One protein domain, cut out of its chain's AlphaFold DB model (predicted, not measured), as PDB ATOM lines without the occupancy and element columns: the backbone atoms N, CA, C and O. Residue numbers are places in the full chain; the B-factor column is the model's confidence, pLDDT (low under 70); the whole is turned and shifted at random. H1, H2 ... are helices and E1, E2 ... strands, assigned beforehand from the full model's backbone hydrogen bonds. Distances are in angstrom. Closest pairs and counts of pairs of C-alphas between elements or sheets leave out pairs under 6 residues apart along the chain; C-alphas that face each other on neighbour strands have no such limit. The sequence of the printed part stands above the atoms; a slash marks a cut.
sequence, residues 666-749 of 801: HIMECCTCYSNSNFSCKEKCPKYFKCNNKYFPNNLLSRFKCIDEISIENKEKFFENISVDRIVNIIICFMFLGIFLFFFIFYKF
ATOM      1  N   HIS A 666     153.032 102.765 154.529       85.12
ATOM      2  CA  HIS A 666     152.431 103.376 155.723       85.12
ATOM      3  C   HIS A 666     152.481 104.915 155.747       85.12
ATOM      4  O   HIS A 666     151.606 105.533 156.353       85.12
ATOM      5  N   ILE A 667     153.434 105.571 155.069       81.25
ATOM      6  CA  ILE A 667     153.549 107.046 155.083       81.25
ATOM      7  C   ILE A 667     152.280 107.752 154.585       81.25
ATOM      8  O   ILE A 667     151.914 108.797 155.117       81.25
ATOM      9  N   MET A 668     151.568 107.170 153.618       77.00
ATOM     10  CA  MET A 668     150.338 107.755 153.065       77.00
ATOM     11  C   MET A 668     149.202 107.819 154.092       77.00
ATOM     12  O   MET A 668     148.374 108.730 154.066       77.00
ATOM     13  N   GLU A 669     149.160 106.858 155.011       78.19
ATOM     14  CA  GLU A 669     148.110 106.756 156.025       78.19
ATOM     15  C   GLU A 669     148.521 107.428 157.332       78.19
ATOM     16  O   GLU A 669     147.696 108.049 158.009       78.19
ATOM     17  N   CYS A 670     149.811 107.356 157.650       82.62
ATOM     18  CA  CYS A 670     150.364 107.805 158.914       82.62
ATOM     19  C   CYS A 670     150.899 109.240 158.892       82.62
ATOM     20  O   CYS A 670     151.196 109.763 159.967       82.62
ATOM     21  N   CYS A 671     150.978 109.900 157.728       83.62
ATOM     22  CA  CYS A 671     151.523 111.253 157.603       83.62
ATOM     23  C   CYS A 671     150.599 112.224 156.862       83.62
ATOM     24  O   CYS A 671     149.713 111.863 156.091       83.62
ATOM     25  N   THR A 672     150.778 113.515 157.126       82.94
ATOM     26  CA  THR A 672     150.176 114.610 156.353       82.94
ATOM     27  C   THR A 672     151.208 115.712 156.220       82.94
ATOM     28  O   THR A 672     151.604 116.277 157.235       82.94
ATOM     29  N   CYS A 673     151.677 115.959 154.998       79.38
ATOM     30  CA  CYS A 673     152.863 116.771 154.738       79.38
ATOM     31  C   CYS A 673     152.541 118.052 153.958       79.38
ATOM     32  O   CYS A 673     151.671 118.049 153.093       79.38
ATOM     33  N   TYR A 674     153.279 119.122 154.235       77.88
ATOM     34  CA  TYR A 674     153.159 120.458 153.645       77.88
ATOM     35  C   TYR A 674     154.520 120.891 153.088       77.88
ATOM     36  O   TYR A 674     155.560 120.491 153.619       77.88
ATOM     37  N   SER A 675     154.516 121.677 152.014       68.56
ATOM     38  CA  SER A 675     155.706 122.061 151.241       68.56
ATOM     39  C   SER A 675     155.906 123.575 151.102       68.56
ATOM     40  O   SER A 675     156.960 123.995 150.627       68.56
ATOM     41  N   ASN A 676     154.981 124.419 151.574       55.50
ATOM     42  CA  ASN A 676     155.162 125.869 151.510       55.50
ATOM     43  C   ASN A 676     156.212 126.362 152.528       55.50
ATOM     44  O   ASN A 676     156.010 126.339 153.741       55.50
ATOM     45  N   SER A 677     157.338 126.853 152.004       56.03
ATOM     46  CA  SER A 677     158.508 127.449 152.682       56.03
ATOM     47  C   SER A 677     159.384 126.540 153.560       56.03
ATOM     48  O   SER A 677     160.574 126.820 153.650       56.03
ATOM     49  N   ASN A 678     158.873 125.437 154.130       63.81
ATOM     50  CA  ASN A 678     159.669 124.352 154.736       63.81
ATOM     51  C   ASN A 678     158.879 123.030 154.747       63.81
ATOM     52  O   ASN A 678     157.722 123.004 155.171       63.81
ATOM     53  N   PHE A 679     159.504 121.919 154.333       66.31
ATOM     54  CA  PHE A 679     158.868 120.597 154.350       66.31
ATOM     55  C   PHE A 679     158.545 120.169 155.791       66.31
ATOM     56  O   PHE A 679     159.450 119.973 156.606       66.31
ATOM     57  N   SER A 680     157.260 120.008 156.110       74.81
ATOM     58  CA  SER A 680     156.801 119.604 157.444       74.81
ATOM     59  C   SER A 680     155.703 118.550 157.355       74.81
ATOM     60  O   SER A 680     154.846 118.620 156.482       74.81
ATOM     61  N   CYS A 681     155.716 117.562 158.254       79.25
ATOM     62  CA  CYS A 681     154.717 116.494 158.289       79.25
ATOM     63  C   CYS A 681     154.129 116.323 159.687       79.25
ATOM     64  O   CYS A 681     154.857 116.343 160.680       79.25
ATOM     65  N   LYS A 682     152.818 116.078 159.753       80.19
ATOM     66  CA  LYS A 682     152.096 115.704 160.970       80.19
ATOM     67  C   LYS A 682     151.873 114.190 161.024       80.19
ATOM     68  O   LYS A 682     151.349 113.614 160.072       80.19
ATOM     69  N   GLU A 683     152.237 113.580 162.149       85.38
ATOM     70  CA  GLU A 683     152.079 112.147 162.428       85.38
ATOM     71  C   GLU A 683     150.653 111.802 162.886       85.38
ATOM     72  O   GLU A 683     150.074 112.477 163.739       85.38
ATOM     73  N   LYS A 684     150.093 110.727 162.324       83.38
ATOM     74  CA  LYS A 684     148.807 110.114 162.706       83.38
ATOM     75  C   LYS A 684     148.984 108.779 163.436       83.38
ATOM     76  O   LYS A 684     148.102 108.395 164.197       83.38
ATOM     77  N   CYS A 685     150.124 108.109 163.244       86.12
ATOM     78  CA  CYS A 685     150.456 106.816 163.854       86.12
ATOM     79  C   CYS A 685     151.690 106.914 164.777       86.12
ATOM     80  O   CYS A 685     152.666 106.190 164.572       86.12
ATOM     81  N   PRO A 686     151.689 107.786 165.803       83.62
ATOM     82  CA  PRO A 686     152.899 108.091 166.574       83.62
ATOM     83  C   PRO A 686     153.477 106.887 167.339       83.62
ATOM     84  O   PRO A 686     154.616 106.939 167.789       83.62
ATOM     85  N   LYS A 687     152.710 105.796 167.501       84.94
ATOM     86  CA  LYS A 687     153.145 104.594 168.229       84.94
ATOM     87  C   LYS A 687     154.264 103.824 167.529       84.94
ATOM     88  O   LYS A 687     155.083 103.234 168.229       84.94
ATOM     89  N   TYR A 688     154.283 103.829 166.195       90.12
ATOM     90  CA  TYR A 688     155.233 103.046 165.397       90.12
ATOM     91  C   TYR A 688     155.757 103.748 164.149       90.12
ATOM     92  O   TYR A 688     156.671 103.223 163.523       90.12
ATOM     93  N   PHE A 689     155.207 104.903 163.758       92.25
ATOM     94  CA  PHE A 689     155.585 105.573 162.516       92.25
ATOM     95  C   PHE A 689     156.103 106.989 162.755       92.25
ATOM     96  O   PHE A 689     155.435 107.781 163.417       92.25
ATOM     97  N   LYS A 690     157.259 107.326 162.161       91.62
ATOM     98  CA  LYS A 690     157.833 108.683 162.185       91.62
ATOM     99  C   LYS A 690     157.829 109.285 160.781       91.62
ATOM    100  O   LYS A 690     158.413 108.713 159.862       91.62
ATOM    101  N   CYS A 691     157.213 110.456 160.615       87.38
ATOM    102  CA  CYS A 691     157.028 111.088 159.296       87.38
ATOM    103  C   CYS A 691     158.230 111.911 158.821       87.38
ATOM    104  O   CYS A 691     158.295 112.315 157.660       87.38
ATOM    105  N   ASN A 692     159.157 112.218 159.726       86.50
ATOM    106  CA  ASN A 692     160.314 113.046 159.420       86.50
ATOM    107  C   ASN A 692     161.197 112.381 158.343       86.50
ATOM    108  O   ASN A 692     161.618 111.233 158.493       86.50
ATOM    109  N   ASN A 693     161.528 113.134 157.288       82.19
ATOM    110  CA  ASN A 693     162.304 112.659 156.137       82.19
ATOM    111  C   ASN A 693     163.706 112.123 156.496       82.19
ATOM    112  O   ASN A 693     164.281 111.352 155.722       82.19
ATOM    113  N   LYS A 694     164.249 112.472 157.672       87.75
ATOM    114  CA  LYS A 694     165.486 111.903 158.216       87.75
ATOM    115  C   LYS A 694     165.395 110.384 158.297       87.75
ATOM    116  O   LYS A 694     166.368 109.711 157.984       87.75
ATOM    117  N   TYR A 695     164.237 109.839 158.655       89.94
ATOM    118  CA  TYR A 695     164.053 108.398 158.805       89.94
ATOM    119  C   TYR A 695     163.727 107.678 157.493       89.94
ATOM    120  O   TYR A 695     163.499 106.470 157.507       89.94
ATOM    121  N   PHE A 696     163.719 108.373 156.354       88.19
ATOM    122  CA  PHE A 696     163.412 107.743 155.078       88.19
ATOM    123  C   PHE A 696     164.464 106.675 154.712       88.19
ATOM    124  O   PHE A 696     165.655 107.006 154.662       88.19
ATOM    125  N   PRO A 697     164.066 105.419 154.419       87.75
ATOM    126  CA  PRO A 697     165.011 104.314 154.219       87.75
ATOM    127  C   PRO A 697     166.057 104.536 153.115       87.75
ATOM    128  O   PRO A 697     167.185 104.058 153.258       87.75
ATOM    129  N   ASN A 698     165.769 105.345 152.081       84.38
ATOM    130  CA  ASN A 698     166.769 105.672 151.049       84.38
ATOM    131  C   ASN A 698     168.019 106.360 151.607       84.38
ATOM    132  O   ASN A 698     169.089 106.219 151.020       84.38
ATOM    133  N   ASN A 699     167.922 107.073 152.737       84.25
ATOM    134  CA  ASN A 699     169.092 107.684 153.377       84.25
ATOM    135  C   ASN A 699     170.122 106.618 153.770       84.25
ATOM    136  O   ASN A 699     171.323 106.809 153.591       84.25
ATOM    137  N   LEU A 700     169.645 105.475 154.271       85.62
ATOM    138  CA  LEU A 700     170.507 104.346 154.595       85.62
ATOM    139  C   LEU A 700     170.911 103.600 153.320       85.62
ATOM    140  O   LEU A 700     172.096 103.349 153.137       85.62
ATOM    141  N   LEU A 701     169.983 103.303 152.404       83.19
ATOM    142  CA  LEU A 701     170.309 102.578 151.167       83.19
ATOM    143  C   LEU A 701     171.402 103.271 150.332       83.19
ATOM    144  O   LEU A 701     172.299 102.596 149.831       83.19
ATOM    145  N   SER A 702     171.364 104.604 150.223       80.88
ATOM    146  CA  SER A 702     172.405 105.394 149.550       80.88
ATOM    147  C   SER A 702     173.758 105.237 150.249       80.88
ATOM    148  O   SER A 702     174.757 104.887 149.621       80.88
ATOM    149  N   ARG A 703     173.784 105.381 151.578       82.00
ATOM    150  CA  ARG A 703     174.997 105.208 152.385       82.00
ATOM    151  C   ARG A 703     175.590 103.798 152.283       82.00
ATOM    152  O   ARG A 703     176.808 103.655 152.218       82.00
ATOM    153  N   PHE A 704     174.747 102.769 152.263       78.88
ATOM    154  CA  PHE A 704     175.160 101.371 152.089       78.88
ATOM    155  C   PHE A 704     175.430 101.002 150.617       78.88
ATOM    156  O   PHE A 704     175.761  99.851 150.330       78.88
ATOM    157  N   LYS A 705     175.335 101.959 149.679       79.81
ATOM    158  CA  LYS A 705     175.535 101.756 148.232       79.81
ATOM    159  C   LYS A 705     174.665 100.619 147.675       79.81
ATOM    160  O   LYS A 705     175.150  99.764 146.928       79.81
ATOM    161  N   CYS A 706     173.403 100.583 148.103       77.50
ATOM    162  CA  CYS A 706     172.402  99.596 147.695       77.50
ATOM    163  C   CYS A 706     171.615 100.011 146.439       77.50
ATOM    164  O   CYS A 706     170.897  99.177 145.898       77.50
ATOM    165  N   ILE A 707     171.707 101.274 146.005       68.12
ATOM    166  CA  ILE A 707     170.952 101.819 144.865       68.12
ATOM    167  C   ILE A 707     171.817 102.762 144.010       68.12
ATOM    168  O   ILE A 707     172.859 103.229 144.476       68.12
ATOM    169  N   ASP A 708     171.377 103.026 142.777       59.91
ATOM    170  CA  ASP A 708     171.992 103.901 141.768       59.91
ATOM    171  C   ASP A 708     171.466 105.357 141.819       59.91
ATOM    172  O   ASP A 708     170.480 105.660 142.490       59.91
ATOM    173  N   GLU A 709     172.126 106.286 141.121       53.09
ATOM    174  CA  GLU A 709     171.832 107.734 141.178       53.09
ATOM    175  C   GLU A 709     170.387 108.094 140.769       53.09
ATOM    176  O   GLU A 709     169.783 108.995 141.352       53.09
ATOM    177  N   ILE A 710     169.786 107.327 139.853       50.53
ATOM    178  CA  ILE A 710     168.408 107.511 139.356       50.53
ATOM    179  C   ILE A 710     167.372 107.360 140.487       50.53
ATOM    180  O   ILE A 710     166.353 108.052 140.532       50.53
ATOM    181  N   SER A 711     167.633 106.477 141.449       55.88
ATOM    182  CA  SER A 711     166.740 106.242 142.589       55.88
ATOM    183  C   SER A 711     166.751 107.361 143.644       55.88
ATOM    184  O   SER A 711     165.791 107.502 144.410       55.88
ATOM    185  N   ILE A 712     167.808 108.182 143.677       56.84
ATOM    186  CA  ILE A 712     167.944 109.326 144.589       56.84
ATOM    187  C   ILE A 712     167.059 110.479 144.106       56.84
ATOM    188  O   ILE A 712     166.336 111.068 144.907       56.84
ATOM    189  N   GLU A 713     167.019 110.728 142.797       54.00
ATOM    190  CA  GLU A 713     166.161 111.753 142.187       54.00
ATOM    191  C   GLU A 713     164.658 111.455 142.395       54.00
ATOM    192  O   GLU A 713     163.834 112.352 142.587       54.00
ATOM    193  N   ASN A 714     164.289 110.171 142.453       60.00
ATOM    194  CA  ASN A 714     162.916 109.734 142.725       60.00
ATOM    195  C   ASN A 714     162.455 110.002 144.172       60.00
ATOM    196  O   ASN A 714     161.251 110.111 144.411       60.00
ATOM    197  N   LYS A 715     163.375 110.152 145.138       65.19
ATOM    198  CA  LYS A 715     163.043 110.469 146.540       65.19
ATOM    199  C   LYS A 715     162.472 111.878 146.685       65.19
ATOM    200  O   LYS A 715     161.495 112.063 147.407       65.19
ATOM    201  N   GLU A 716     163.086 112.869 146.046       65.00
ATOM    202  CA  GLU A 716     162.630 114.262 146.132       65.00
ATOM    203  C   GLU A 716     161.253 114.405 145.478       65.00
ATOM    204  O   GLU A 716     160.314 114.877 146.119       65.00
ATOM    205  N   LYS A 717     161.083 113.819 144.283       63.28
ATOM    206  CA  LYS A 717     159.784 113.723 143.594       63.28
ATOM    207  C   LYS A 717     158.722 113.019 144.445       63.28
ATOM    208  O   LYS A 717     157.578 113.464 144.486       63.28
ATOM    209  N   PHE A 718     159.081 111.951 145.162       69.25
ATOM    210  CA  PHE A 718     158.166 111.253 146.071       69.25
ATOM    211  C   PHE A 718     157.646 112.173 147.187       69.25
ATOM    212  O   PHE A 718     156.436 112.252 147.393       69.25
ATOM    213  N   PHE A 719     158.528 112.908 147.873       67.75
ATOM    214  CA  PHE A 719     158.124 113.804 148.963       67.75
ATOM    215  C   PHE A 719     157.369 115.049 148.479       67.75
ATOM    216  O   PHE A 719     156.451 115.513 149.157       67.75
ATOM    217  N   GLU A 720     157.687 115.555 147.288       64.06
ATOM    218  CA  GLU A 720     156.889 116.604 146.656       64.06
ATOM    219  C   GLU A 720     155.477 116.117 146.295       64.06
ATOM    220  O   GLU A 720     154.507 116.851 146.495       64.06
ATOM    221  N   ASN A 721     155.342 114.887 145.786       63.62
ATOM    222  CA  ASN A 721     154.059 114.321 145.355       63.62
ATOM    223  C   ASN A 721     153.094 114.037 146.515       63.62
ATOM    224  O   ASN A 721     151.883 114.059 146.310       63.62
ATOM    225  N   ILE A 722     153.603 113.793 147.724       66.25
ATOM    226  CA  ILE A 722     152.767 113.574 148.917       66.25
ATOM    227  C   ILE A 722     152.426 114.868 149.671       66.25
ATOM    228  O   ILE A 722     151.732 114.821 150.688       66.25
ATOM    229  N   SER A 723     152.939 116.017 149.219       65.94
ATOM    230  CA  SER A 723     152.716 117.302 149.881       65.94
ATOM    231  C   SER A 723     151.371 117.922 149.488       65.94
ATOM    232  O   SER A 723     151.038 118.058 148.309       65.94
ATOM    233  N   VAL A 724     150.591 118.318 150.495       63.44
ATOM    234  CA  VAL A 724     149.229 118.840 150.323       63.44
ATOM    235  C   VAL A 724     149.238 120.160 149.545       63.44
ATOM    236  O   VAL A 724     148.385 120.361 148.684       63.44
ATOM    237  N   ASP A 725     150.231 121.027 149.759       59.19
ATOM    238  CA  ASP A 725     150.290 122.339 149.097       59.19
ATOM    239  C   ASP A 725     150.518 122.236 147.584       59.19
ATOM    240  O   ASP A 725     149.979 123.043 146.832       59.19
ATOM    241  N   ARG A 726     151.262 121.232 147.098       57.53
ATOM    242  CA  ARG A 726     151.428 121.001 145.653       57.53
ATOM    243  C   ARG A 726     150.117 120.548 145.021       57.53
ATOM    244  O   ARG A 726     149.763 121.042 143.955       57.53
ATOM    245  N   ILE A 727     149.388 119.654 145.692       58.53
ATOM    246  CA  ILE A 727     148.049 119.230 145.261       58.53
ATOM    247  C   ILE A 727     147.137 120.463 145.157       58.53
ATOM    248  O   ILE A 727     146.477 120.652 144.138       58.53
ATOM    249  N   VAL A 728     147.182 121.358 146.147       58.94
ATOM    250  CA  VAL A 728     146.398 122.605 146.166       58.94
ATOM    251  C   VAL A 728     146.854 123.613 145.097       58.94
ATOM    252  O   VAL A 728     146.015 124.169 144.397       58.94
ATOM    253  N   ASN A 729     148.156 123.827 144.898       53.81
ATOM    254  CA  ASN A 729     148.687 124.748 143.883       53.81
ATOM    255  C   ASN A 729     148.397 124.271 142.453       53.81
ATOM    256  O   ASN A 729     148.068 125.084 141.593       53.81
ATOM    257  N   ILE A 730     148.455 122.959 142.205       58.12
ATOM    258  CA  ILE A 730     148.021 122.363 140.936       58.12
ATOM    259  C   ILE A 730     146.540 122.686 140.697       58.12
ATOM    260  O   ILE A 730     146.184 123.154 139.615       58.12
ATOM    261  N   ILE A 731     145.691 122.530 141.718       62.47
ATOM    262  CA  ILE A 731     144.266 122.885 141.648       62.47
ATOM    263  C   ILE A 731     144.084 124.389 141.356       62.47
ATOM    264  O   ILE A 731     143.273 124.749 140.504       62.47
ATOM    265  N   ILE A 732     144.876 125.271 141.976       66.12
ATOM    266  CA  ILE A 732     144.845 126.725 141.730       66.12
ATOM    267  C   ILE A 732     145.267 127.078 140.293       66.12
ATOM    268  O   ILE A 732     144.586 127.867 139.635       66.12
ATOM    269  N   CYS A 733     146.335 126.478 139.759       65.06
ATOM    270  CA  CYS A 733     146.758 126.692 138.370       65.06
ATOM    271  C   CYS A 733     145.678 126.265 137.363       65.06
ATOM    272  O   CYS A 733     145.433 126.978 136.387       65.06
ATOM    273  N   PHE A 734     144.991 125.148 137.618       65.38
ATOM    274  CA  PHE A 734     143.872 124.708 136.783       65.38
ATOM    275  C   PHE A 734     142.667 125.660 136.859       65.38
ATOM    276  O   PHE A 734     142.022 125.892 135.835       65.38
ATOM    277  N   MET A 735     142.411 126.290 138.014       72.62
ATOM    278  CA  MET A 735     141.376 127.328 138.142       72.62
ATOM    279  C   MET A 735     141.701 128.584 137.312       72.62
ATOM    280  O   MET A 735     140.830 129.089 136.604       72.62
ATOM    281  N   PHE A 736     142.954 129.058 137.309       72.06
ATOM    282  CA  PHE A 736     143.355 130.217 136.493       72.06
ATOM    283  C   PHE A 736     143.332 129.936 134.981       72.06
ATOM    284  O   PHE A 736     142.912 130.798 134.208       72.06
ATOM    285  N   LEU A 737     143.716 128.730 134.547       74.50
ATOM    286  CA  LEU A 737     143.596 128.300 133.146       74.50
ATOM    287  C   LEU A 737     142.133 128.273 132.677       74.50
ATOM    288  O   LEU A 737     141.833 128.725 131.571       74.50
ATOM    289  N   GLY A 738     141.218 127.809 133.532       73.12
ATOM    290  CA  GLY A 738     139.778 127.836 133.266       73.12
ATOM    291  C   GLY A 738     139.233 129.257 133.103       73.12
ATOM    292  O   GLY A 738     138.488 129.526 132.162       73.12
ATOM    293  N   ILE A 739     139.671 130.190 133.953       80.81
ATOM    294  CA  ILE A 739     139.311 131.614 133.859       80.81
ATOM    295  C   ILE A 739     139.814 132.230 132.541       80.81
ATOM    296  O   ILE A 739     139.065 132.941 131.871       80.81
ATOM    297  N   PHE A 740     141.046 131.927 132.117       73.19
ATOM    298  CA  PHE A 740     141.586 132.389 130.830       73.19
ATOM    299  C   PHE A 740     140.793 131.857 129.630       73.19
ATOM    300  O   PHE A 740     140.485 132.615 128.707       73.19
ATOM    301  N   LEU A 741     140.423 130.573 129.646       73.56
ATOM    302  CA  LEU A 741     139.601 129.961 128.597       73.56
ATOM    303  C   LEU A 741     138.187 130.550 128.568       73.56
ATOM    304  O   LEU A 741     137.651 130.806 127.490       73.56
ATOM    305  N   PHE A 742     137.613 130.834 129.738       75.00
ATOM    306  CA  PHE A 742     136.340 131.532 129.861       75.00
ATOM    307  C   PHE A 742     136.438 132.931 129.232       75.00
ATOM    308  O   PHE A 742     135.701 133.221 128.294       75.00
ATOM    309  N   PHE A 743     137.413 133.766 129.613       75.06
ATOM    310  CA  PHE A 743     137.598 135.090 129.000       75.06
ATOM    311  C   PHE A 743     137.847 135.037 127.487       75.06
ATOM    312  O   PHE A 743     137.326 135.884 126.766       75.06
ATOM    313  N   PHE A 744     138.572 134.034 126.985       72.56
ATOM    314  CA  PHE A 744     138.783 133.836 125.548       72.56
ATOM    315  C   PHE A 744     137.475 133.533 124.797       72.56
ATOM    316  O   PHE A 744     137.227 134.074 123.717       72.56
ATOM    317  N   ILE A 745     136.607 132.707 125.385       69.88
ATOM    318  CA  ILE A 745     135.283 132.397 124.836       69.88
ATOM    319  C   ILE A 745     134.405 133.654 124.870       69.88
ATOM    320  O   ILE A 745     133.872 134.047 123.836       69.88
ATOM    321  N   PHE A 746     134.318 134.353 126.005       65.19
ATOM    322  CA  PHE A 746     133.515 135.577 126.109       65.19
ATOM    323  C   PHE A 746     134.021 136.690 125.187       65.19
ATOM    324  O   PHE A 746     133.208 137.347 124.541       65.19
ATOM    325  N   TYR A 747     135.335 136.855 125.020       67.56
ATOM    326  CA  TYR A 747     135.919 137.786 124.049       67.56
ATOM    327  C   TYR A 747     135.421 137.525 122.617       67.56
ATOM    328  O   TYR A 747     135.106 138.464 121.888       67.56
ATOM    329  N   LYS A 748     135.264 136.252 122.230       56.41
ATOM    330  CA  LYS A 748     134.772 135.847 120.903       56.41
ATOM    331  C   LYS A 748     133.261 136.062 120.712       56.41
ATOM    332  O   LYS A 748     132.811 136.165 119.573       56.41
ATOM    333  N   PHE A 749     132.492 136.140 121.801       59.91
ATOM    334  CA  PHE A 749     131.022 136.232 121.791       59.91
ATOM    335  C   PHE A 749     130.454 137.570 122.311       59.91
ATOM    336  O   PHE A 749     129.239 137.747 122.332       59.91
TER     337      PHE A 749
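What this domain is: This is residues 666 to 749 of the 801 residues of the protein "PIR Superfamily Protein" of Plasmodium ovale wallikeri (UniProt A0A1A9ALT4). A long straight helix, H4, sticks out with its residues 728 to 749 like an arm from a small, loosely formed head. In that head, from its first residue on, the short helix H1 leads into the strand hairpin E1 E2, a long link of residues 684 to 697 crosses to H2, and the helical hairpin of H2 and H3 brings the backbone back near E1, where H4 begins, so that the head is an open loop. The printed part has 84 residues in the order H1, E1, E2, H2, H3, H4, with one antiparallel sheet, E1 - E2, and its class is mostly helix. It is extended, with a radius of gyration of the C-alphas of 18.7 A, and elongated, spanning 63 by 32 by 22 A.

How they stand to each other: Start at H1, residues 666 to 670, which a tight link joins to E1, residues 671 to 674. E1 and E2, residues 680 to 683, form an antiparallel hairpin at 159 degrees; look for N 672 and O 682, 3.0 A apart, and N 682 and O 672, 2.8 A apart, both within hydrogen-bond range. Farther on, H2, residues 698 to 703, and H3, residues 709 to 721, form a helical hairpin and only just touch, with 3 pairs of C-alphas within 8 A, made by residues 712 to 715 of H3 alone. Their closest C-alphas, of Asn 698 and Ile 712, are 7.5 A apart, at a shallow tilt of 24 degrees, opposite ways. E1 and H3 are near each other, with 5 pairs of C-alphas within 10 A. H4, residues 724 to 749, is close to but not clearly touching H3, closest at the C-alphas of Glu 720 and Arg 726, 7.1 A, at a steep tilt of 69.8 degrees, only just short of about perpendicular. The closest C-alphas of E1 and H4, of Tyr 674 and Val 724, are 5.4 A apart. H1 is apart from H2, H3 and H4. In H1, H2 and H4 every O i to N i+4 pair is within hydrogen-bond range; in H3 4 of 9 are, beside 6 of 10 O i to N i+3 pairs.

Where its parts are: Find C-alpha 666 at (152.431, 103.376, 155.723), where H1 begins. E1 is 10.2 A long and E2 10.1 A. H2 measures 8.3 A, and H3 runs 19.4 A from C-alpha 709 at (171.832, 107.734, 141.178). From C-alpha 724, H4 runs 38.1 A to C-alpha 749 at (131.022, 136.232, 121.791).

The domain as a whole: The two C-alphas farthest apart, of Phe 704 and Phe 749, are 63.9 A apart. The printed part has no cut, and its one long link is E2 to H2. Mean pLDDT of the printed part is 72.6; look for values under 70 at residues 675 to 679, 707 to 734 and 745 to 749.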